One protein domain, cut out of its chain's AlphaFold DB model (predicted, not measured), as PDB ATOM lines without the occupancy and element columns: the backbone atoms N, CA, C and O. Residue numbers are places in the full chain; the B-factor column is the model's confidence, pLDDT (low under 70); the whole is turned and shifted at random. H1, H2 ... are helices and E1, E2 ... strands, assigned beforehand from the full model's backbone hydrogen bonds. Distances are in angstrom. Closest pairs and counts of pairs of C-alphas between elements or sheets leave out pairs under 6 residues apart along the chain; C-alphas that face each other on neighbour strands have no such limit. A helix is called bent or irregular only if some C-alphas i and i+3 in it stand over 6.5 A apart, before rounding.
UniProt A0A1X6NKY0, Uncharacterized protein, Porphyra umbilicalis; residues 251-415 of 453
ATOM      1  N   SER A 251      13.289 -31.788   1.097       90.31
ATOM      2  CA  SER A 251      14.093 -31.966   2.305       90.31
ATOM      3  C   SER A 251      14.648 -33.389   2.357       90.31
ATOM      4  O   SER A 251      15.864 -33.566   2.344       90.31
ATOM      5  N   VAL A 252      13.773 -34.395   2.250       94.06
ATOM      6  CA  VAL A 252      14.155 -35.816   2.276       94.06
ATOM      7  C   VAL A 252      15.107 -36.162   1.127       94.06
ATOM      8  O   VAL A 252      16.110 -36.836   1.341       94.06
ATOM      9  N   ALA A 253      14.868 -35.657  -0.085       95.94
ATOM     10  CA  ALA A 253      15.761 -35.894  -1.218       95.94
ATOM     11  C   ALA A 253      17.168 -35.312  -0.994       95.94
ATOM     12  O   ALA A 253      18.150 -35.954  -1.368       95.94
ATOM     13  N   ARG A 254      17.294 -34.146  -0.341       92.62
ATOM     14  CA  ARG A 254      18.611 -33.621   0.061       92.62
ATOM     15  C   ARG A 254      19.297 -34.534   1.067       92.62
ATOM     16  O   ARG A 254      20.497 -34.732   0.951       92.62
ATOM     17  N   GLU A 255      18.566 -35.116   2.019       94.12
ATOM     18  CA  GLU A 255      19.146 -36.079   2.967       94.12
ATOM     19  C   GLU A 255      19.709 -37.313   2.252       94.12
ATOM     20  O   GLU A 255      20.815 -37.756   2.564       94.12
ATOM     21  N   VAL A 256      18.974 -37.844   1.268       96.31
ATOM     22  CA  VAL A 256      19.415 -38.990   0.458       96.31
ATOM     23  C   VAL A 256      20.672 -38.643  -0.342       96.31
ATOM     24  O   VAL A 256      21.629 -39.421  -0.345       96.31
ATOM     25  N   VAL A 257      20.705 -37.472  -0.988       93.81
ATOM     26  CA  VAL A 257      21.883 -37.010  -1.740       93.81
ATOM     27  C   VAL A 257      23.077 -36.766  -0.816       93.81
ATOM     28  O   VAL A 257      24.194 -37.151  -1.154       93.81
ATOM     29  N   ASP A 258      22.867 -36.161   0.349       91.69
ATOM     30  CA  ASP A 258      23.939 -35.842   1.293       91.69
ATOM     31  C   ASP A 258      24.620 -37.103   1.823       91.69
ATOM     32  O   ASP A 258      25.834 -37.250   1.678       91.69
ATOM     33  N   LYS A 259      23.821 -38.060   2.314       93.56
ATOM     34  CA  LYS A 259      24.295 -39.344   2.852       93.56
ATOM     35  C   LYS A 259      25.133 -40.147   1.863       93.56
ATOM     36  O   LYS A 259      26.077 -40.821   2.268       93.56
ATOM     37  N   ASN A 260      24.776 -40.094   0.582       94.00
ATOM     38  CA  ASN A 260      25.334 -40.997  -0.423       94.00
ATOM     39  C   ASN A 260      26.320 -40.333  -1.388       94.00
ATOM     40  O   ASN A 260      27.112 -41.043  -2.002       94.00
ATOM     41  N   LEU A 261      26.293 -39.005  -1.537       91.62
ATOM     42  CA  LEU A 261      27.118 -38.281  -2.512       91.62
ATOM     43  C   LEU A 261      27.814 -37.068  -1.907       91.62
ATOM     44  O   LEU A 261      29.039 -37.004  -1.952       91.62
ATOM     45  N   ALA A 262      27.059 -36.102  -1.377       88.88
ATOM     46  CA  ALA A 262      27.610 -34.778  -1.085       88.88
ATOM     47  C   ALA A 262      28.518 -34.757   0.153       88.88
ATOM     48  O   ALA A 262      29.485 -33.998   0.180       88.88
ATOM     49  N   TYR A 263      28.278 -35.628   1.139       89.50
ATOM     50  CA  TYR A 263      29.090 -35.704   2.354       89.50
ATOM     51  C   TYR A 263      30.590 -35.840   2.062       89.50
ATOM     52  O   TYR A 263      31.404 -35.126   2.651       89.50
ATOM     53  N   PHE A 264      30.961 -36.742   1.147       89.81
ATOM     54  CA  PHE A 264      32.348 -37.150   0.917       89.81
ATOM     55  C   PHE A 264      33.251 -36.043   0.356       89.81
ATOM     56  O   PHE A 264      34.276 -35.761   0.984       89.81
ATOM     57  N   PRO A 265      32.925 -35.396  -0.780       83.88
ATOM     58  CA  PRO A 265      33.769 -34.339  -1.322       83.88
ATOM     59  C   PRO A 265      33.777 -33.082  -0.439       83.88
ATOM     60  O   PRO A 265      34.721 -32.300  -0.511       83.88
ATOM     61  N   MET A 266      32.777 -32.902   0.433       82.19
ATOM     62  CA  MET A 266      32.719 -31.782   1.379       82.19
ATOM     63  C   MET A 266      33.604 -31.950   2.615       82.19
ATOM     64  O   MET A 266      33.898 -30.962   3.290       82.19
ATOM     65  N   GLN A 267      34.030 -33.171   2.948       82.25
ATOM     66  CA  GLN A 267      34.955 -33.351   4.062       82.25
ATOM     67  C   GLN A 267      36.312 -32.737   3.713       82.25
ATOM     68  O   GLN A 267      36.741 -32.810   2.568       82.25
ATOM     69  N   GLN A 268      37.024 -32.201   4.704       75.50
ATOM     70  CA  GLN A 268      38.421 -31.753   4.554       75.50
ATOM     71  C   GLN A 268      39.426 -32.832   4.990       75.50
ATOM     72  O   GLN A 268      40.621 -32.727   4.736       75.50
ATOM     73  N   ARG A 269      38.948 -33.896   5.648       80.69
ATOM     74  CA  ARG A 269      39.791 -34.990   6.137       80.69
ATOM     75  C   ARG A 269      40.389 -35.786   4.973       80.69
ATOM     76  O   ARG A 269      39.682 -36.201   4.048       80.69
ATOM     77  N   GLU A 270      41.693 -36.029   5.052       82.19
ATOM     78  CA  GLU A 270      42.415 -36.897   4.123       82.19
ATOM     79  C   GLU A 270      41.889 -38.336   4.215       82.19
ATOM     80  O   GLU A 270      41.566 -38.824   5.294       82.19
ATOM     81  N   GLY A 271      41.754 -39.015   3.074       85.50
ATOM     82  CA  GLY A 271      41.245 -40.387   3.000       85.50
ATOM     83  C   GLY A 271      39.725 -40.512   2.855       85.50
ATOM     84  O   GLY A 271      39.277 -41.537   2.332       85.50
ATOM     85  N   VAL A 272      38.941 -39.485   3.213       90.25
ATOM     86  CA  VAL A 272      37.495 -39.458   2.935       90.25
ATOM     87  C   VAL A 272      37.254 -39.130   1.464       90.25
ATOM     88  O   VAL A 272      37.729 -38.104   0.980       90.25
ATOM     89  N   HIS A 273      36.536 -40.000   0.753       91.81
ATOM     90  CA  HIS A 273      36.216 -39.795  -0.658       91.81
ATOM     91  C   HIS A 273      35.026 -40.635  -1.122       91.81
ATOM     92  O   HIS A 273      34.667 -41.636  -0.507       91.81
ATOM     93  N   ILE A 274      34.470 -40.242  -2.263       94.31
ATOM     94  CA  ILE A 274      33.666 -41.087  -3.137       94.31
ATOM     95  C   ILE A 274      34.296 -41.034  -4.522       94.31
ATOM     96  O   ILE A 274      34.722 -39.970  -4.965       94.31
ATOM     97  N   LYS A 275      34.406 -42.180  -5.184       94.44
ATOM     98  CA  LYS A 275      34.927 -42.272  -6.548       94.44
ATOM     99  C   LYS A 275      34.217 -43.363  -7.321       94.44
ATOM    100  O   LYS A 275      33.585 -44.245  -6.738       94.44
ATOM    101  N   LEU A 276      34.359 -43.318  -8.635       95.38
ATOM    102  CA  LEU A 276      33.923 -44.400  -9.502       95.38
ATOM    103  C   LEU A 276      34.746 -45.653  -9.192       95.38
ATOM    104  O   LEU A 276      35.954 -45.568  -8.968       95.38
ATOM    105  N   ARG A 277      34.095 -46.817  -9.161       93.94
ATOM    106  CA  ARG A 277      34.783 -48.101  -8.963       93.94
ATOM    107  C   ARG A 277      35.715 -48.405 -10.127       93.94
ATOM    108  O   ARG A 277      36.841 -48.836  -9.914       93.94
ATOM    109  N   ASP A 278      35.210 -48.175 -11.333       92.19
ATOM    110  CA  ASP A 278      35.931 -48.318 -12.586       92.19
ATOM    111  C   ASP A 278      35.657 -47.081 -13.450       92.19
ATOM    112  O   ASP A 278      34.543 -46.855 -13.933       92.19
ATOM    113  N   GLU A 279      36.674 -46.236 -13.600       89.00
ATOM    114  CA  GLU A 279      36.598 -45.022 -14.417       89.00
ATOM    115  C   GLU A 279      36.548 -45.339 -15.916       89.00
ATOM    116  O   GLU A 279      35.938 -44.580 -16.672       89.00
ATOM    117  N   ALA A 280      37.129 -46.470 -16.329       91.19
ATOM    118  CA  ALA A 280      37.187 -46.928 -17.713       91.19
ATOM    119  C   ALA A 280      35.948 -47.731 -18.135       91.19
ATOM    120  O   ALA A 280      35.823 -48.093 -19.309       91.19
ATOM    121  N   ALA A 281      35.017 -47.992 -17.209       92.12
ATOM    122  CA  ALA A 281      33.770 -48.672 -17.517       92.12
ATOM    123  C   ALA A 281      33.045 -47.976 -18.680       92.12
ATOM    124  O   ALA A 281      32.918 -46.749 -18.729       92.12
ATOM    125  N   LEU A 282      32.538 -48.773 -19.621       91.81
ATOM    126  CA  LEU A 282      31.797 -48.263 -20.769       91.81
ATOM    127  C   LEU A 282      30.379 -47.869 -20.362       91.81
ATOM    128  O   LEU A 282      29.718 -48.578 -19.600       91.81
ATOM    129  N   LYS A 283      29.904 -46.749 -20.913       92.25
ATOM    130  CA  LYS A 283      28.530 -46.287 -20.715       92.25
ATOM    131  C   LYS A 283      27.552 -47.339 -21.259       92.25
ATOM    132  O   LYS A 283      27.634 -47.659 -22.447       92.25
ATOM    133  N   PRO A 284      26.645 -47.884 -20.432       90.12
ATOM    134  CA  PRO A 284      25.716 -48.902 -20.881       90.12
ATOM    135  C   PRO A 284      24.589 -48.284 -21.711       90.12
ATOM    136  O   PRO A 284      24.281 -47.095 -21.603       90.12
ATOM    137  N   ALA A 285      23.943 -49.118 -22.523       85.88
ATOM    138  CA  ALA A 285      22.681 -48.755 -23.151       85.88
ATOM    139  C   ALA A 285      21.556 -48.673 -22.098       85.88
ATOM    140  O   ALA A 285      21.598 -49.350 -21.071       85.88
ATOM    141  N   LEU A 286      20.513 -47.884 -22.381       80.00
ATOM    142  CA  LEU A 286      19.394 -47.607 -21.462       80.00
ATOM    143  C   LEU A 286      18.686 -48.856 -20.897       80.00
ATOM    144  O   LEU A 286      18.126 -48.792 -19.808       80.00
ATOM    145  N   GLY A 287      18.687 -49.975 -21.627       70.69
ATOM    146  CA  GLY A 287      18.038 -51.225 -21.210       70.69
ATOM    147  C   GLY A 287      18.905 -52.153 -20.354       70.69
ATOM    148  O   GLY A 287      18.434 -53.209 -19.952       70.69
ATOM    149  N   ASP A 288      20.160 -51.787 -20.093       76.69
ATOM    150  CA  ASP A 288      21.182 -52.702 -19.577       76.69
ATOM    151  C   ASP A 288      21.963 -52.084 -18.408       76.69
ATOM    152  O   ASP A 288      23.179 -52.185 -18.317       76.69
ATOM    153  N   VAL A 289      21.266 -51.341 -17.547       74.19
ATOM    154  CA  VAL A 289      21.880 -50.459 -16.539       74.19
ATOM    155  C   VAL A 289      22.107 -51.166 -15.199       74.19
ATOM    156  O   VAL A 289      23.040 -50.835 -14.465       74.19
ATOM    157  N   ALA A 290      21.263 -52.145 -14.866       70.19
ATOM    158  CA  ALA A 290      21.306 -52.840 -13.585       70.19
ATOM    159  C   ALA A 290      22.626 -53.615 -13.415       70.19
ATOM    160  O   ALA A 290      23.029 -54.378 -14.286       70.19
ATOM    161  N   GLY A 291      23.309 -53.402 -12.286       68.19
ATOM    162  CA  GLY A 291      24.555 -54.104 -11.954       68.19
ATOM    163  C   GLY A 291      25.780 -53.707 -12.787       68.19
ATOM    164  O   GLY A 291      26.827 -54.339 -12.662       68.19
ATOM    165  N   ARG A 292      25.699 -52.671 -13.635       81.00
ATOM    166  CA  ARG A 292      26.841 -52.234 -14.450       81.00
ATOM    167  C   ARG A 292      27.844 -51.411 -13.650       81.00
ATOM    168  O   ARG A 292      27.487 -50.461 -12.957       81.00
ATOM    169  N   ALA A 293      29.126 -51.703 -13.874       90.31
ATOM    170  CA  ALA A 293      30.253 -50.990 -13.271       90.31
ATOM    171  C   ALA A 293      30.243 -49.476 -13.555       90.31
ATOM    172  O   ALA A 293      30.727 -48.696 -12.742       90.31
ATOM    173  N   TYR A 294      29.626 -49.043 -14.662       94.19
ATOM    174  CA  TYR A 294      29.543 -47.632 -15.042       94.19
ATOM    175  C   TYR A 294      28.856 -46.737 -14.003       94.19
ATOM    176  O   TYR A 294      29.206 -45.572 -13.867       94.19
ATOM    177  N   PHE A 295      27.892 -47.249 -13.241       94.12
ATOM    178  CA  PHE A 295      27.253 -46.481 -12.164       94.12
ATOM    179  C   PHE A 295      27.711 -46.927 -10.776       94.12
ATOM    180  O   PHE A 295      27.155 -46.472  -9.777       94.12
ATOM    181  N   ALA A 296      28.715 -47.801 -10.697       94.88
ATOM    182  CA  ALA A 296      29.251 -48.271  -9.435       94.88
ATOM    183  C   ALA A 296      30.268 -47.268  -8.883       94.88
ATOM    184  O   ALA A 296      31.285 -46.961  -9.509       94.88
ATOM    185  N   CYS A 297      30.010 -46.810  -7.667       95.75
ATOM    186  CA  CYS A 297      30.901 -45.984  -6.875       95.75
ATOM    187  C   CYS A 297      31.375 -46.754  -5.642       95.75
ATOM    188  O   CYS A 297      30.737 -47.706  -5.178       95.75
ATOM    189  N   ILE A 298      32.507 -46.313  -5.114       95.38
ATOM    190  CA  ILE A 298      33.028 -46.719  -3.818       95.38
ATOM    191  C   ILE A 298      33.236 -45.453  -3.000       95.38
ATOM    192  O   ILE A 298      33.892 -44.511  -3.458       95.38
ATOM    193  N   SER A 299      32.685 -45.438  -1.793       95.06
ATOM    194  CA  SER A 299      32.963 -44.414  -0.803       95.06
ATOM    195  C   SER A 299      33.852 -44.968   0.299       95.06
ATOM    196  O   SER A 299      33.765 -46.138   0.667       95.06
ATOM    197  N   ARG A 300      34.729 -44.120   0.826       94.50
ATOM    198  CA  ARG A 300      35.572 -44.414   1.980       94.50
ATOM    199  C   ARG A 300      35.444 -43.275   2.967       94.50
ATOM    200  O   ARG A 300      35.602 -42.115   2.593       94.50
ATOM    201  N   HIS A 301      35.176 -43.599   4.221       92.62
ATOM    202  CA  HIS A 301      35.084 -42.619   5.297       92.62
ATOM    203  C   HIS A 301      35.437 -43.259   6.638       92.62
ATOM    204  O   HIS A 301      35.570 -44.477   6.746       92.62
ATOM    205  N   LEU A 302      35.654 -42.416   7.642       90.56
ATOM    206  CA  LEU A 302      35.877 -42.863   9.009       90.56
ATOM    207  C   LEU A 302      34.521 -43.026   9.696       90.56
ATOM    208  O   LEU A 302      33.676 -42.137   9.589       90.56
ATOM    209  N   ALA A 303      34.336 -44.144  10.386       90.88
ATOM    210  CA  ALA A 303      33.119 -44.464  11.117       90.88
ATOM    211  C   ALA A 303      33.453 -45.035  12.501       90.88
ATOM    212  O   ALA A 303      34.571 -45.506  12.724       90.88
ATOM    213  N   SER A 304      32.481 -45.034  13.411       88.25
ATOM    214  CA  SER A 304      32.513 -45.702  14.723       88.25
ATOM    215  C   SER A 304      31.167 -46.380  15.009       88.25
ATOM    216  O   SER A 304      30.191 -46.180  14.286       88.25
ATOM    217  N   ALA A 305      31.083 -47.192  16.066       84.44
ATOM    218  CA  ALA A 305      29.821 -47.831  16.457       84.44
ATOM    219  C   ALA A 305      28.731 -46.821  16.875       84.44
ATOM    220  O   ALA A 305      27.548 -47.129  16.795       84.44
ATOM    221  N   THR A 306      29.120 -45.617  17.304       81.38
ATOM    222  CA  THR A 306      28.210 -44.580  17.818       81.38
ATOM    223  C   THR A 306      28.072 -43.378  16.881       81.38
ATOM    224  O   THR A 306      27.414 -42.402  17.233       81.38
ATOM    225  N   GLY A 307      28.746 -43.389  15.727       83.50
ATOM    226  CA  GLY A 307      28.806 -42.239  14.821       83.50
ATOM    227  C   GLY A 307      29.632 -41.063  15.342       83.50
ATOM    228  O   GLY A 307      29.704 -40.026  14.694       83.50
ATOM    229  N   SER A 308      30.287 -41.215  16.496       81.44
ATOM    230  CA  SER A 308      31.239 -40.238  17.024       81.44
ATOM    231  C   SER A 308      32.635 -40.552  16.507       81.44
ATOM    232  O   SER A 308      33.173 -41.617  16.812       81.44
ATOM    233  N   ILE A 309      33.209 -39.639  15.725       81.50
ATOM    234  CA  ILE A 309      34.577 -39.757  15.217       81.50
ATOM    235  C   ILE A 309      35.454 -38.624  15.735       81.50
ATOM    236  O   ILE A 309      34.998 -37.504  15.977       81.50
ATOM    237  N   SER A 310      36.744 -38.894  15.838       72.12
ATOM    238  CA  SER A 310      37.747 -37.943  16.276       72.12
ATOM    239  C   SER A 310      37.804 -36.790  15.301       72.12
ATOM    240  O   SER A 310      37.801 -36.991  14.087       72.12
ATOM    241  N   THR A 311      37.883 -35.569  15.811       65.12
ATOM    242  CA  THR A 311      37.900 -34.350  14.992       65.12
ATOM    243  C   THR A 311      39.316 -33.939  14.580       65.12
ATOM    244  O   THR A 311      39.481 -33.164  13.641       65.12
ATOM    245  N   VAL A 312      40.349 -34.499  15.221       59.31
ATOM    246  CA  VAL A 312      41.765 -34.202  14.950       59.31
ATOM    247  C   VAL A 312      42.347 -35.211  13.954       59.31
ATOM    248  O   VAL A 312      42.181 -36.423  14.097       59.31
ATOM    249  N   SER A 313      43.022 -34.723  12.912       54.09
ATOM    250  CA  SER A 313      43.751 -35.577  11.965       54.09
ATOM    251  C   SER A 313      44.981 -36.189  12.648       54.09
ATOM    252  O   SER A 313      45.785 -35.456  13.213       54.09
ATOM    253  N   GLY A 314      45.123 -37.518  12.621       51.47
ATOM    254  CA  GLY A 314      46.284 -38.223  13.185       51.47
ATOM    255  C   GLY A 314      46.231 -38.529  14.688       51.47
ATOM    256  O   GLY A 314      47.146 -39.172  15.196       51.47
ATOM    257  N   ALA A 315      45.173 -38.131  15.402       53.47
ATOM    258  CA  ALA A 315      44.923 -38.645  16.747       53.47
ATOM    259  C   ALA A 315      44.455 -40.104  16.651       53.47
ATOM    260  O   ALA A 315      43.623 -40.429  15.802       53.47
ATOM    261  N   ALA A 316      44.975 -40.981  17.515       49.47
ATOM    262  CA  ALA A 316      44.367 -42.289  17.721       49.47
ATOM    263  C   ALA A 316      42.966 -42.037  18.288       49.47
ATOM    264  O   ALA A 316      42.833 -41.621  19.439       49.47
ATOM    265  N   GLY A 317      41.939 -42.186  17.452       52.91
ATOM    266  CA  GLY A 317      40.568 -42.072  17.923       52.91
ATOM    267  C   GLY A 317      40.244 -43.148  18.958       52.91
ATOM    268  O   GLY A 317      41.051 -44.066  19.152       52.91
ATOM    269  N   PRO A 318      39.094 -43.068  19.656       55.06
ATOM    270  CA  PRO A 318      38.573 -44.188  20.428       55.06
ATOM    271  C   PRO A 318      38.767 -45.494  19.651       55.06
ATOM    272  O   PRO A 318      38.565 -45.529  18.437       55.06
ATOM    273  N   ALA A 319      39.159 -46.566  20.348       57.97
ATOM    274  CA  ALA A 319      39.539 -47.866  19.774       57.97
ATOM    275  C   ALA A 319      38.487 -48.500  18.828       57.97
ATOM    276  O   ALA A 319      38.741 -49.528  18.204       57.97
ATOM    277  N   SER A 320      37.303 -47.894  18.724       67.00
ATOM    278  CA  SER A 320      36.177 -48.261  17.876       67.00
ATOM    279  C   SER A 320      36.157 -47.596  16.489       67.00
ATOM    280  O   SER A 320      35.367 -48.033  15.645       67.00
ATOM    281  N   GLU A 321      36.983 -46.578  16.218       82.62
ATOM    282  CA  GLU A 321      37.036 -45.909  14.910       82.62
ATOM    283  C   GLU A 321      37.734 -46.760  13.849       82.62
ATOM    284  O   GLU A 321      38.825 -47.289  14.065       82.62
ATOM    285  N   ARG A 322      37.137 -46.858  12.657       84.44
ATOM    286  CA  ARG A 322      37.788 -47.516  11.519       84.44
ATOM    287  C   ARG A 322      37.385 -46.908  10.186       84.44
ATOM    288  O   ARG A 322      36.329 -46.294  10.039       84.44
ATOM    289  N   TRP A 323      38.246 -47.113   9.198       90.44
ATOM    290  CA  TRP A 323      37.933 -46.795   7.813       90.44
ATOM    291  C   TRP A 323      36.951 -47.821   7.269       90.44
ATOM    292  O   TRP A 323      37.288 -48.999   7.165       90.44
ATOM    293  N   VAL A 324      35.763 -47.361   6.900       92.19
ATOM    294  CA  VAL A 324      34.753 -48.175   6.225       92.19
ATOM    295  C   VAL A 324      34.732 -47.843   4.743       92.19
ATOM    296  O   VAL A 324      34.992 -46.706   4.331       92.19
ATOM    297  N   VAL A 325      34.453 -48.866   3.945       93.81
ATOM    298  CA  VAL A 325      34.315 -48.767   2.497       93.81
ATOM    299  C   VAL A 325      32.921 -49.255   2.145       93.81
ATOM    300  O   VAL A 325      32.579 -50.388   2.468       93.81
ATOM    301  N   ARG A 326      32.123 -48.403   1.501       94.00
ATOM    302  CA  ARG A 326      30.754 -48.733   1.092       94.00
ATOM    303  C   ARG A 326      30.616 -48.634  -0.416       94.00
ATOM    304  O   ARG A 326      31.242 -47.794  -1.066       94.00
ATOM    305  N   GLU A 327      29.782 -49.499  -0.969       92.88
ATOM    306  CA  GLU A 327      29.432 -49.475  -2.381       92.88
ATOM    307  C   GLU A 327      28.160 -48.654  -2.592       92.88
ATOM    308  O   GLU A 327      27.205 -48.767  -1.828       92.88
ATOM    309  N   VAL A 328      28.139 -47.831  -3.641       92.38
ATOM    310  CA  VAL A 328      26.960 -47.042  -4.024       92.38
ATOM    311  C   VAL A 328      26.687 -47.267  -5.506       92.38
ATOM    312  O   VAL A 328      27.580 -47.101  -6.333       92.38
ATOM    313  N   CYS A 329      25.454 -47.628  -5.857       93.88
ATOM    314  CA  CYS A 329      24.999 -47.690  -7.244       93.88
ATOM    315  C   CYS A 329      24.229 -46.408  -7.577       93.88
ATOM    316  O   CYS A 329      23.130 -46.203  -7.064       93.88
ATOM    317  N   LEU A 330      24.769 -45.562  -8.458       95.12
ATOM    318  CA  LEU A 330      24.135 -44.288  -8.825       95.12
ATOM    319  C   LEU A 330      22.776 -44.475  -9.513       95.12
ATOM    320  O   LEU A 330      21.905 -43.626  -9.397       95.12
ATOM    321  N   ASN A 331      22.551 -45.597 -10.201       93.62
ATOM    322  CA  ASN A 331      21.245 -45.867 -10.805       93.62
ATOM    323  C   ASN A 331      20.171 -46.201  -9.756       93.62
ATOM    324  O   ASN A 331      19.042 -45.736  -9.876       93.62
ATOM    325  N   SER A 332      20.523 -46.967  -8.720       93.69
ATOM    326  CA  SER A 332      19.623 -47.227  -7.587       93.69
ATOM    327  C   SER A 332      19.404 -45.953  -6.769       93.69
ATOM    328  O   SER A 332      18.273 -45.595  -6.467       93.69
ATOM    329  N   LEU A 333      20.472 -45.191  -6.525       95.38
ATOM    330  CA  LEU A 333      20.385 -43.915  -5.824       95.38
ATOM    331  C   LEU A 333      19.528 -42.885  -6.576       95.38
ATOM    332  O   LEU A 333      18.831 -42.087  -5.955       95.38
ATOM    333  N   ALA A 334      19.568 -42.865  -7.907       96.25
ATOM    334  CA  ALA A 334      18.683 -42.030  -8.711       96.25
ATOM    335  C   ALA A 334      17.205 -42.328  -8.428       96.25
ATOM    336  O   ALA A 334      16.414 -41.397  -8.287       96.25
ATOM    337  N   GLU A 335      16.840 -43.602  -8.297       95.69
ATOM    338  CA  GLU A 335      15.486 -44.018  -7.932       95.69
ATOM    339  C   GLU A 335      15.109 -43.571  -6.515       95.69
ATOM    340  O   GLU A 335      14.028 -43.006  -6.329       95.69
ATOM    341  N   ASP A 336      16.018 -43.718  -5.550       96.94
ATOM    342  CA  ASP A 336      15.805 -43.277  -4.166       96.94
ATOM    343  C   ASP A 336      15.612 -41.758  -4.079       96.94
ATOM    344  O   ASP A 336      14.683 -41.277  -3.428       96.94
ATOM    345  N   VAL A 337      16.447 -40.985  -4.780       97.44
ATOM    346  CA  VAL A 337      16.356 -39.517  -4.825       97.44
ATOM    347  C   VAL A 337      15.056 -39.068  -5.483       97.44
ATOM    348  O   VAL A 337      14.388 -38.175  -4.959       97.44
ATOM    349  N   LEU A 338      14.668 -39.672  -6.610       97.62
ATOM    350  CA  LEU A 338      13.425 -39.333  -7.305       97.62
ATOM    351  C   LEU A 338      12.198 -39.673  -6.449       97.62
ATOM    352  O   LEU A 338      11.285 -38.853  -6.336       97.62
ATOM    353  N   SER A 339      12.200 -40.835  -5.795       96.56
ATOM    354  CA  SER A 339      11.127 -41.279  -4.897       96.56
ATOM    355  C   SER A 339      11.006 -40.375  -3.671       96.56
ATOM    356  O   SER A 339       9.905 -39.925  -3.333       96.56
ATOM    357  N   ALA A 340      12.138 -40.029  -3.052       96.81
ATOM    358  CA  ALA A 340      12.204 -39.075  -1.951       96.81
ATOM    359  C   ALA A 340      11.698 -37.690  -2.366       96.81
ATOM    360  O   ALA A 340      10.963 -37.061  -1.611       96.81
ATOM    361  N   LEU A 341      12.038 -37.234  -3.575       96.19
ATOM    362  CA  LEU A 341      11.655 -35.918  -4.078       96.19
ATOM    363  C   LEU A 341      10.140 -35.785  -4.273       96.19
ATOM    364  O   LEU A 341       9.578 -34.724  -3.996       96.19
ATOM    365  N   VAL A 342       9.475 -36.835  -4.766       94.94
ATOM    366  CA  VAL A 342       8.046 -36.770  -5.126       94.94
ATOM    367  C   VAL A 342       7.104 -37.289  -4.046       94.94
ATOM    368  O   VAL A 342       5.923 -36.939  -4.079       94.94
ATOM    369  N   ARG A 343       7.602 -38.091  -3.091       92.31
ATOM    370  CA  ARG A 343       6.834 -38.638  -1.950       92.31
ATOM    371  C   ARG A 343       5.549 -39.361  -2.384       92.31
ATOM    372  O   ARG A 343       4.516 -39.283  -1.716       92.31
ATOM    373  N   HIS A 344       5.605 -40.040  -3.527       90.69
ATOM    374  CA  HIS A 344       4.492 -40.752  -4.151       90.69
ATOM    375  C   HIS A 344       4.990 -42.075  -4.726       90.69
ATOM    376  O   HIS A 344       6.080 -42.117  -5.291       90.69
ATOM    377  N   ALA A 345       4.165 -43.121  -4.650       89.19
ATOM    378  CA  ALA A 345       4.413 -44.391  -5.327       89.19
ATOM    379  C   ALA A 345       4.292 -44.194  -6.849       89.19
ATOM    380  O   ALA A 345       3.214 -44.309  -7.432       89.19
ATOM    381  N   HIS A 346       5.376 -43.755  -7.482       91.31
ATOM    382  CA  HIS A 346       5.478 -43.570  -8.924       91.31
ATOM    383  C   HIS A 346       6.665 -44.366  -9.440       91.31
ATOM    384  O   HIS A 346       7.790 -44.168  -8.989       91.31
ATOM    385  N   GLU A 347       6.410 -45.237 -10.407       93.75
ATOM    386  CA  GLU A 347       7.466 -45.957 -11.097       93.75
ATOM    387  C   GLU A 347       8.055 -45.059 -12.187       93.75
ATOM    388  O   GLU A 347       7.410 -44.760 -13.196       93.75
ATOM    389  N   PHE A 348       9.279 -44.586 -11.961       93.88
ATOM    390  CA  PHE A 348       9.990 -43.779 -12.943       93.88
ATOM    391  C   PHE A 348      10.498 -44.649 -14.090       93.88
ATOM    392  O   PHE A 348      11.112 -45.695 -13.881       93.88
ATOM    393  N   GLU A 349      10.306 -44.159 -15.314       93.38
ATOM    394  CA  GLU A 349      10.820 -44.808 -16.514       93.38
ATOM    395  C   GLU A 349      12.351 -45.016 -16.430       93.38
ATOM    396  O   GLU A 349      13.065 -44.138 -15.922       93.38
ATOM    397  N   PRO A 350      12.898 -46.118 -16.986       92.94
ATOM    398  CA  PRO A 350      14.336 -46.402 -16.937       92.94
ATOM    399  C   PRO A 350      15.222 -45.268 -17.465       92.94
ATOM    400  O   PRO A 350      16.299 -45.018 -16.928       92.94
ATOM    401  N   ASN A 351      14.758 -44.530 -18.479       94.75
ATOM    402  CA  ASN A 351      15.480 -43.376 -19.016       94.75
ATOM    403  C   ASN A 351      15.599 -42.215 -18.017       94.75
ATOM    404  O   ASN A 351      16.655 -41.598 -17.948       94.75
ATOM    405  N   VAL A 352      14.575 -41.932 -17.210       96.31
ATOM    406  CA  VAL A 352      14.612 -40.874 -16.188       96.31
ATOM    407  C   VAL A 352      15.625 -41.234 -15.105       96.31
ATOM    408  O   VAL A 352      16.419 -40.380 -14.702       96.31
ATOM    409  N   LYS A 353      15.633 -42.503 -14.678       95.06
ATOM    410  CA  LYS A 353      16.608 -43.026 -13.711       95.06
ATOM    411  C   LYS A 353      18.031 -42.927 -14.253       95.06
ATOM    412  O   LYS A 353      18.888 -42.347 -13.593       95.06
ATOM    413  N   PHE A 354      18.252 -43.366 -15.491       95.38
ATOM    414  CA  PHE A 354      19.547 -43.275 -16.163       95.38
ATOM    415  C   PHE A 354      20.059 -41.833 -16.281       95.38
ATOM    416  O   PHE A 354      21.189 -41.546 -15.900       95.38
ATOM    417  N   ILE A 355      19.224 -40.907 -16.758       96.56
ATOM    418  CA  ILE A 355      19.573 -39.483 -16.890       96.56
ATOM    419  C   ILE A 355      19.933 -38.880 -15.525       96.56
ATOM    420  O   ILE A 355      20.883 -38.107 -15.388       96.56
ATOM    421  N   THR A 356      19.171 -39.231 -14.491       96.88
ATOM    422  CA  THR A 356      19.428 -38.759 -13.128       96.88
ATOM    423  C   THR A 356      20.735 -39.346 -12.583       96.88
ATOM    424  O   THR A 356      21.533 -38.617 -11.996       96.88
ATOM    425  N   ALA A 357      21.012 -40.623 -12.849       95.62
ATOM    426  CA  ALA A 357      22.264 -41.284 -12.489       95.62
ATOM    427  C   ALA A 357      23.476 -40.679 -13.220       95.62
ATOM    428  O   ALA A 357      24.540 -40.532 -12.627       95.62
ATOM    429  N   GLU A 358      23.327 -40.257 -14.480       95.50
ATOM    430  CA  GLU A 358      24.350 -39.508 -15.227       95.50
ATOM    431  C   GLU A 358      24.655 -38.154 -14.578       95.50
ATOM    432  O   GLU A 358      25.822 -37.774 -14.445       95.50
ATOM    433  N   CYS A 359      23.621 -37.435 -14.130       95.69
ATOM    434  CA  CYS A 359      23.795 -36.205 -13.359       95.69
ATOM    435  C   CYS A 359      24.554 -36.481 -12.051       95.69
ATOM    436  O   CYS A 359      25.510 -35.778 -11.734       95.69
ATOM    437  N   GLN A 360      24.195 -37.537 -11.317       95.19
ATOM    438  CA  GLN A 360      24.899 -37.938 -10.092       95.19
ATOM    439  C   GLN A 360      26.343 -38.393 -10.363       95.19
ATOM    440  O   GLN A 360      27.246 -38.092  -9.587       95.19
ATOM    441  N   ARG A 361      26.606 -39.064 -11.489       94.38
ATOM    442  CA  ARG A 361      27.965 -39.452 -11.899       94.38
ATOM    443  C   ARG A 361      28.829 -38.215 -12.138       94.38
ATOM    444  O   ARG A 361      29.974 -38.187 -11.699       94.38
ATOM    445  N   ARG A 362      28.273 -37.165 -12.757       91.31
ATOM    446  CA  ARG A 362      28.951 -35.863 -12.897       91.31
ATOM    447  C   ARG A 362      29.281 -35.229 -11.546       91.31
ATOM    448  O   ARG A 362      30.383 -34.719 -11.396       91.31
ATOM    449  N   VAL A 363      28.368 -35.297 -10.574       89.62
ATOM    450  CA  VAL A 363      28.587 -34.819  -9.194       89.62
ATOM    451  C   VAL A 363      29.796 -35.519  -8.554       89.62
ATOM    452  O   VAL A 363      30.615 -34.845  -7.937       89.62
ATOM    453  N   VAL A 364      29.952 -36.837  -8.752       91.62
ATOM    454  CA  VAL A 364      31.087 -37.629  -8.223       91.62
ATOM    455  C   VAL A 364      32.419 -37.286  -8.896       91.62
ATOM    456  O   VAL A 364      33.437 -37.215  -8.219       91.62
ATOM    457  N   ILE A 365      32.427 -37.093 -10.217       88.94
ATOM    458  CA  ILE A 365      33.651 -36.782 -10.983       88.94
ATOM    459  C   ILE A 365      34.117 -35.336 -10.735       88.94
ATOM    460  O   ILE A 365      35.270 -34.992 -10.994       88.94
ATOM    461  N   TRP A 366      33.223 -34.467 -10.261       82.62
ATOM    462  CA  TRP A 366      33.515 -33.050 -10.104       82.62
ATOM    463  C   TRP A 366      34.655 -32.801  -9.093       82.62
ATOM    464  O   TRP A 366      34.650 -33.415  -8.024       82.62
ATOM    465  N   PRO A 367      35.603 -31.880  -9.372       70.00
ATOM    466  CA  PRO A 367      36.732 -31.612  -8.481       70.00
ATOM    467  C   PRO A 367      36.315 -31.268  -7.047       70.00
ATOM    468  O   PRO A 367      35.371 -30.498  -6.833       70.00
ATOM    469  N   ARG A 368      37.047 -31.799  -6.057       68.69
ATOM    470  CA  ARG A 368      36.781 -31.593  -4.620       68.69
ATOM    471  C   ARG A 368      36.873 -30.121  -4.235       68.69
ATOM    472  O   ARG A 368      36.148 -29.684  -3.354       68.69
ATOM    473  N   GLU A 369      37.695 -29.341  -4.927       63.78
ATOM    474  CA  GLU A 369      37.903 -27.903  -4.719       63.78
ATOM    475  C   GLU A 369      36.608 -27.096  -4.878       63.78
ATOM    476  O   GLU A 369      36.397 -26.085  -4.210       63.78
ATOM    477  N   VAL A 370      35.696 -27.582  -5.722       63.81
ATOM    478  CA  VAL A 370      34.379 -26.968  -5.951       63.81
ATOM    479  C   VAL A 370      33.431 -27.241  -4.776       63.81
ATOM    480  O   VAL A 370      32.495 -26.479  -4.543       63.81
ATOM    481  N   TRP A 371      33.703 -28.292  -3.999       67.75
ATOM    482  CA  TRP A 371      32.997 -28.635  -2.765       67.75
ATOM    483  C   TRP A 371      33.675 -28.072  -1.513       67.75
ATOM    484  O   TRP A 371      32.994 -27.793  -0.531       67.75
ATOM    485  N   SER A 372      35.001 -27.914  -1.526       48.31
ATOM    486  CA  SER A 372      35.828 -27.633  -0.346       48.31
ATOM    487  C   SER A 372      35.967 -26.144  -0.007       48.31
ATOM    488  O   SER A 372      36.354 -25.825   1.114       48.31
ATOM    489  N   GLY A 373      35.549 -25.230  -0.895       42.72
ATOM    490  CA  GLY A 373      35.339 -23.802  -0.589       42.72
ATOM    491  C   GLY A 373      34.120 -23.513   0.310       42.72
ATOM    492  O   GLY A 373      33.699 -22.366   0.438       42.72
ATOM    493  N   ALA A 374      33.529 -24.554   0.905       47.25
ATOM    494  CA  ALA A 374      32.325 -24.528   1.727       47.25
ATOM    495  C   ALA A 374      32.548 -24.065   3.176       47.25
ATOM    496  O   ALA A 374      31.981 -24.657   4.099       47.25
ATOM    497  N   ASP A 375      33.241 -22.945   3.387       45.72
ATOM    498  CA  ASP A 375      32.688 -22.034   4.387       45.72
ATOM    499  C   ASP A 375      31.324 -21.636   3.821       45.72
ATOM    500  O   ASP A 375      31.223 -20.987   2.783       45.72
ATOM    501  N   VAL A 376      30.262 -22.149   4.441       49.44
ATOM    502  CA  VAL A 376      28.859 -22.083   3.992       49.44
ATOM    503  C   VAL A 376      28.424 -20.713   3.412       49.44
ATOM    504  O   VAL A 376      27.601 -20.722   2.494       49.44
ATOM    505  N   PRO A 377      28.982 -19.552   3.825       41.94
ATOM    506  CA  PRO A 377      28.711 -18.262   3.179       41.94
ATOM    507  C   PRO A 377      29.350 -18.045   1.787       41.94
ATOM    508  O   PRO A 377      28.785 -17.325   0.966       41.94
ATOM    509  N   ALA A 378      30.506 -18.642   1.471       39.66
ATOM    510  CA  ALA A 378      31.263 -18.355   0.242       39.66
ATOM    511  C   ALA A 378      30.698 -19.066  -1.006       39.66
ATOM    512  O   ALA A 378      30.613 -18.466  -2.083       39.66
ATOM    513  N   LEU A 379      30.198 -20.300  -0.855       43.69
ATOM    514  CA  LEU A 379      29.444 -21.009  -1.908       43.69
ATOM    515  C   LEU A 379      28.144 -20.282  -2.298       43.69
ATOM    516  O   LEU A 379      27.639 -20.467  -3.405       43.69
ATOM    517  N   GLN A 380      27.617 -19.442  -1.404       46.88
ATOM    518  CA  GLN A 380      26.417 -18.635  -1.615       46.88
ATOM    519  C   GLN A 380      26.683 -17.270  -2.261       46.88
ATOM    520  O   GLN A 380      25.715 -16.545  -2.471       46.88
ATOM    521  N   ALA A 381      27.929 -16.894  -2.582       41.97
ATOM    522  CA  ALA A 381      28.238 -15.533  -3.047       41.97
ATOM    523  C   ALA A 381      28.783 -15.430  -4.487       41.97
ATOM    524  O   ALA A 381      28.430 -14.478  -5.178       41.97
ATOM    525  N   ALA A 382      29.590 -16.382  -4.981       38.97
ATOM    526  CA  ALA A 382      30.324 -16.198  -6.252       38.97
ATOM    527  C   ALA A 382      29.908 -17.114  -7.430       38.97
ATOM    528  O   ALA A 382      30.203 -16.789  -8.576       38.97
ATOM    529  N   ALA A 383      29.191 -18.220  -7.187       48.56
ATOM    530  CA  ALA A 383      28.768 -19.199  -8.212       48.56
ATOM    531  C   ALA A 383      27.233 -19.321  -8.342       48.56
ATOM    532  O   ALA A 383      26.691 -20.325  -8.796       48.56
ATOM    533  N   THR A 384      26.509 -18.308  -7.877       60.62
ATOM    534  CA  THR A 384      25.133 -18.405  -7.357       60.62
ATOM    535  C   THR A 384      24.030 -18.581  -8.391       60.62
ATOM    536  O   THR A 384      22.861 -18.711  -8.018       60.62
ATOM    537  N   ASN A 385      24.362 -18.590  -9.683       75.56
ATOM    538  CA  ASN A 385      23.377 -18.529 -10.753       75.56
ATOM    539  C   ASN A 385      23.753 -19.434 -11.936       75.56
ATOM    540  O   ASN A 385      24.827 -19.277 -12.510       75.56
ATOM    541  N   GLY A 386      22.859 -20.352 -12.318       81.38
ATOM    542  CA  GLY A 386      23.081 -21.312 -13.407       81.38
ATOM    543  C   GLY A 386      22.932 -22.781 -12.983       81.38
ATOM    544  O   GLY A 386      22.572 -23.054 -11.834       81.38
ATOM    545  N   PRO A 387      23.160 -23.733 -13.906       87.12
ATOM    546  CA  PRO A 387      23.202 -25.165 -13.597       87.12
ATOM    547  C   PRO A 387      24.463 -25.548 -12.802       87.12
ATOM    548  O   PRO A 387      25.398 -24.757 -12.666       87.12
ATOM    549  N   CYS A 388      24.505 -26.792 -12.332       85.81
ATOM    550  CA  CYS A 388      25.614 -27.445 -11.631       85.81
ATOM    551  C   CYS A 388      25.985 -26.819 -10.278       85.81
ATOM    552  O   CYS A 388      27.096 -27.004  -9.781       85.81
ATOM    553  N   VAL A 389      25.060 -26.088  -9.653       83.06
ATOM    554  CA  VAL A 389      25.262 -25.504  -8.319       83.06
ATOM    555  C   VAL A 389      24.947 -26.562  -7.259       83.06
ATOM    556  O   VAL A 389      23.924 -26.516  -6.575       83.06
ATOM    557  N   TRP A 390      25.835 -27.553  -7.142       83.25
ATOM    558  CA  TRP A 390      25.637 -28.752  -6.317       83.25
ATOM    559  C   TRP A 390      25.504 -28.469  -4.820       83.25
ATOM    560  O   TRP A 390      24.886 -29.251  -4.102       83.25
ATOM    561  N   SER A 391      25.982 -27.313  -4.354       78.00
ATOM    562  CA  SER A 391      25.761 -26.837  -2.984       78.00
ATOM    563  C   SER A 391      24.275 -26.704  -2.623       78.00
ATOM    564  O   SER A 391      23.925 -26.774  -1.449       78.00
ATOM    565  N   LEU A 392      23.377 -26.570  -3.606       82.19
ATOM    566  CA  LEU A 392      21.926 -26.528  -3.381       82.19
ATOM    567  C   LEU A 392      21.314 -27.891  -3.039       82.19
ATOM    568  O   LEU A 392      20.225 -27.945  -2.457       82.19
ATOM    569  N   LEU A 393      22.009 -28.980  -3.379       85.12
ATOM    570  CA  LEU A 393      21.618 -30.350  -3.039       85.12
ATOM    571  C   LEU A 393      21.884 -30.678  -1.563       85.12
ATOM    572  O   LEU A 393      21.427 -31.702  -1.065       85.12
ATOM    573  N   VAL A 394      22.615 -29.808  -0.869       83.69
ATOM    574  CA  VAL A 394      23.085 -30.033   0.493       83.69
ATOM    575  C   VAL A 394      22.041 -29.534   1.509       83.69
ATOM    576  O   VAL A 394      21.496 -28.435   1.348       83.69
ATOM    577  N   PRO A 395      21.735 -30.307   2.567       84.44
ATOM    578  CA  PRO A 395      20.857 -29.883   3.653       84.44
ATOM    579  C   PRO A 395      21.384 -28.668   4.427       84.44
ATOM    580  O   PRO A 395      22.556 -28.290   4.353       84.44
ATOM    581  N   ARG A 396      20.510 -28.077   5.252       78.38
ATOM    582  CA  ARG A 396      20.908 -27.021   6.195       78.38
ATOM    583  C   ARG A 396      21.977 -27.536   7.180       78.38
ATOM    584  O   ARG A 396      21.977 -28.725   7.504       78.38
ATOM    585  N   PRO A 397      22.856 -26.659   7.708       79.31
ATOM    586  CA  PRO A 397      23.936 -27.056   8.614       79.31
ATOM    587  C   PRO A 397      23.506 -27.916   9.808       79.31
ATOM    588  O   PRO A 397      24.154 -28.922  10.071       79.31
ATOM    589  N   THR A 398      22.402 -27.577  10.479       77.25
ATOM    590  CA  THR A 398      21.874 -28.337  11.627       77.25
ATOM    591  C   THR A 398      21.518 -29.772  11.249       77.25
ATOM    592  O   THR A 398      21.980 -30.716  11.884       77.25
ATOM    593  N   LYS A 399      20.782 -29.954  10.147       84.50
ATOM    594  CA  LYS A 399      20.422 -31.283   9.645       84.50
ATOM    595  C   LYS A 399      21.655 -32.092   9.235       84.50
ATOM    596  O   LYS A 399      21.710 -33.282   9.519       84.50
ATOM    597  N   ARG A 400      22.670 -31.458   8.637       86.06
ATOM    598  CA  ARG A 400      23.935 -32.137   8.306       86.06
ATOM    599  C   ARG A 400      24.653 -32.695   9.526       86.06
ATOM    600  O   ARG A 400      25.239 -33.760   9.417       86.06
ATOM    601  N   LEU A 401      24.613 -32.021  10.675       83.56
ATOM    602  CA  LEU A 401      25.227 -32.555  11.894       83.56
ATOM    603  C   LEU A 401      24.583 -33.889  12.296       83.56
ATOM    604  O   LEU A 401      25.299 -34.850  12.561       83.56
ATOM    605  N   ALA A 402      23.252 -33.977  12.246       87.12
ATOM    606  CA  ALA A 402      22.534 -35.226  12.503       87.12
ATOM    607  C   ALA A 402      22.829 -36.302  11.438       87.12
ATOM    608  O   ALA A 402      23.036 -37.471  11.760       87.12
ATOM    609  N   LEU A 403      22.889 -35.913  10.160       90.50
ATOM    610  CA  LEU A 403      23.221 -36.837   9.072       90.50
ATOM    611  C   LEU A 403      24.662 -37.346   9.169       90.50
ATOM    612  O   LEU A 403      24.884 -38.522   8.913       90.50
ATOM    613  N   ASN A 404      25.616 -36.515   9.592       89.44
ATOM    614  CA  ASN A 404      27.007 -36.920   9.791       89.44
ATOM    615  C   ASN A 404      27.105 -38.073  10.784       89.44
ATOM    616  O   ASN A 404      27.783 -39.045  10.475       89.44
ATOM    617  N   VAL A 405      26.382 -38.003  11.908       88.88
ATOM    618  CA  VAL A 405      26.309 -39.114  12.869       88.88
ATOM    619  C   VAL A 405      25.802 -40.370  12.161       88.88
ATOM    620  O   VAL A 405      26.473 -41.391  12.181       88.88
ATOM    621  N   SER A 406      24.682 -40.282  11.435       91.38
ATOM    622  CA  SER A 406      24.136 -41.421  10.681       91.38
ATOM    623  C   SER A 406      25.106 -41.994   9.640       91.38
ATOM    624  O   SER A 406      25.126 -43.206   9.449       91.38
ATOM    625  N   ILE A 407      25.879 -41.155   8.951       91.69
ATOM    626  CA  ILE A 407      26.861 -41.584   7.945       91.69
ATOM    627  C   ILE A 407      28.037 -42.281   8.634       91.69
ATOM    628  O   ILE A 407      28.473 -43.336   8.178       91.69
ATOM    629  N   GLN A 408      28.513 -41.702   9.736       91.69
ATOM    630  CA  GLN A 408      29.670 -42.140  10.515       91.69
ATOM    631  C   GLN A 408      29.361 -43.314  11.445       91.69
ATOM    632  O   GLN A 408      30.283 -43.873  12.036       91.69
ATOM    633  N   THR A 409      28.099 -43.701  11.601       91.50
ATOM    634  CA  THR A 409      27.729 -44.914  12.326       91.50
ATOM    635  C   THR A 409      27.967 -46.137  11.448       91.50
ATOM    636  O   THR A 409      27.564 -46.188  10.281       91.50
ATOM    637  N   MET A 410      28.630 -47.142  12.011       90.69
ATOM    638  CA  MET A 410      28.780 -48.445  11.370       90.69
ATOM    639  C   MET A 410      27.457 -49.194  11.305       90.69
ATOM    640  O   MET A 410      26.674 -49.203  12.250       90.69
ATOM    641  N   THR A 411      27.252 -49.899  10.204       90.31
ATOM    642  CA  THR A 411      26.220 -50.928  10.094       90.31
ATOM    643  C   THR A 411      26.559 -52.121  10.992       90.31
ATOM    644  O   THR A 411      27.720 -52.349  11.339       90.31
ATOM    645  N   ALA A 412      25.551 -52.923  11.344       87.06
ATOM    646  CA  ALA A 412      25.754 -54.132  12.143       87.06
ATOM    647  C   ALA A 412      26.762 -55.102  11.493       87.06
ATOM    648  O   ALA A 412      27.599 -55.682  12.182       87.06
ATOM    649  N   GLU A 413      26.731 -55.220  10.163       86.50
ATOM    650  CA  GLU A 413      27.669 -56.038   9.387       86.50
ATOM    651  C   GLU A 413      29.104 -55.505   9.480       86.50
ATOM    652  O   GLU A 413      30.036 -56.269   9.726       86.50
ATOM    653  N   GLU A 414      29.292 -54.187   9.358       88.62
ATOM    654  CA  GLU A 414      30.603 -53.552   9.522       88.62
ATOM    655  C   GLU A 414      31.146 -53.754  10.942       88.62
ATOM    656  O   GLU A 414      32.343 -54.001  11.099       88.62
ATOM    657  N   VAL A 415      30.291 -53.692  11.972       83.69
ATOM    658  CA  VAL A 415      30.674 -53.983  13.364       83.69
ATOM    659  C   VAL A 415      31.102 -55.444  13.517       83.69
ATOM    660  O   VAL A 415      32.176 -55.688  14.069       83.69
TER     661      VAL A 415
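AT A GLANCE: This is residues 251 to 415 of the 453 residues of an uncharacterized protein of Porphyra umbilicalis (UniProt A0A1X6NKY0). What shape do these coordinates make? A kinked helix, H1, sits in the middle, its residues 260 to 266 packed on one face of a small antiparallel sheet, E1-E2-E3; H2 and H6 pack on H1, and H3 packs on H2 and slants over the same face of the sheet. Three long loops, residues 277 to 295, 304 to 321 and 373 to 389, lie round this core. What makes it up? The printed part has 165 residues with seven named helices and three named strands, in the order H1 E1 E2 E3 H2 H3 H4 H5 H6 H7, of mixed class. It is compact, with a radius of gyration of the C-alphas of 16.4 A and spans of 48 by 41 by 35 A.

HOW THE PARTS SIT: How do the strands pair? E1, residues 273 to 276, E2, residues 296 to 303, and E3, residues 322 to 329, form a meander, each strand the antiparallel neighbour of the one before, in two hairpins. N 275 and O 298 are 2.9 A apart and N 297 and O 328 are 2.8 A apart, within hydrogen-bond range. Which helices are on the sheet? H1, residues 251 to 266, and H3, residues 350 to 365, are on the same face, two layers, at heights over the sheet of 12.3 A and 10.6 A. H1 stands up from the sheet at 46 degrees, and H3 runs slantwise to E1 at 51 degrees on the local plane. H6, residues 397 to 408, is on the sheet over none of its strands, and H7, residues 412 to 415, only grazes it. What touches H1, the hub? H2, residues 330 to 342, touches it at Ala 340 and Ala 253, closest C-alphas 4.8 A apart, and H6 at Ile 407 and Lys 259, 6.1 A. H4, residues 369 to 372, and H5, residues 390 to 393, touch it too, and H3 only just, with 3 pairs of C-alphas within 8 A. Are the helix backbones complete? Every O i to N i+4 pair is within hydrogen-bond range in H2 and H3, against 9 of 12 in H1 and 7 of 8 in H6; H4, H5 and H7 are too short for one.

IN THESE COORDINATES: Where does H1 run? From C-alpha 251 at (14.093, -31.966, 2.305) it spans 18.6 A, irregular, with C-alphas 260 and 263 7.1 A apart and a kink of 59 degrees near residue 258. How long are the others? E2 spans 21.3 A, E3 22.7 A, H2 18.1 A, H3 22.4 A and H6 16.2 A; H7 ends at C-alpha 415 (30.674, -53.983, 13.364).

THE WHOLE: How large is it? The C-alphas of Gly 287 and Ala 315, the two farthest apart, are 48.2 A apart, and the printed part has no cut. Which links are long, and where is confidence low? E1 to E2, E2 to E3 and H4 to H5 are long; pLDDT is under 70 at residue 291, residues 311 to 320 and 368 to 384.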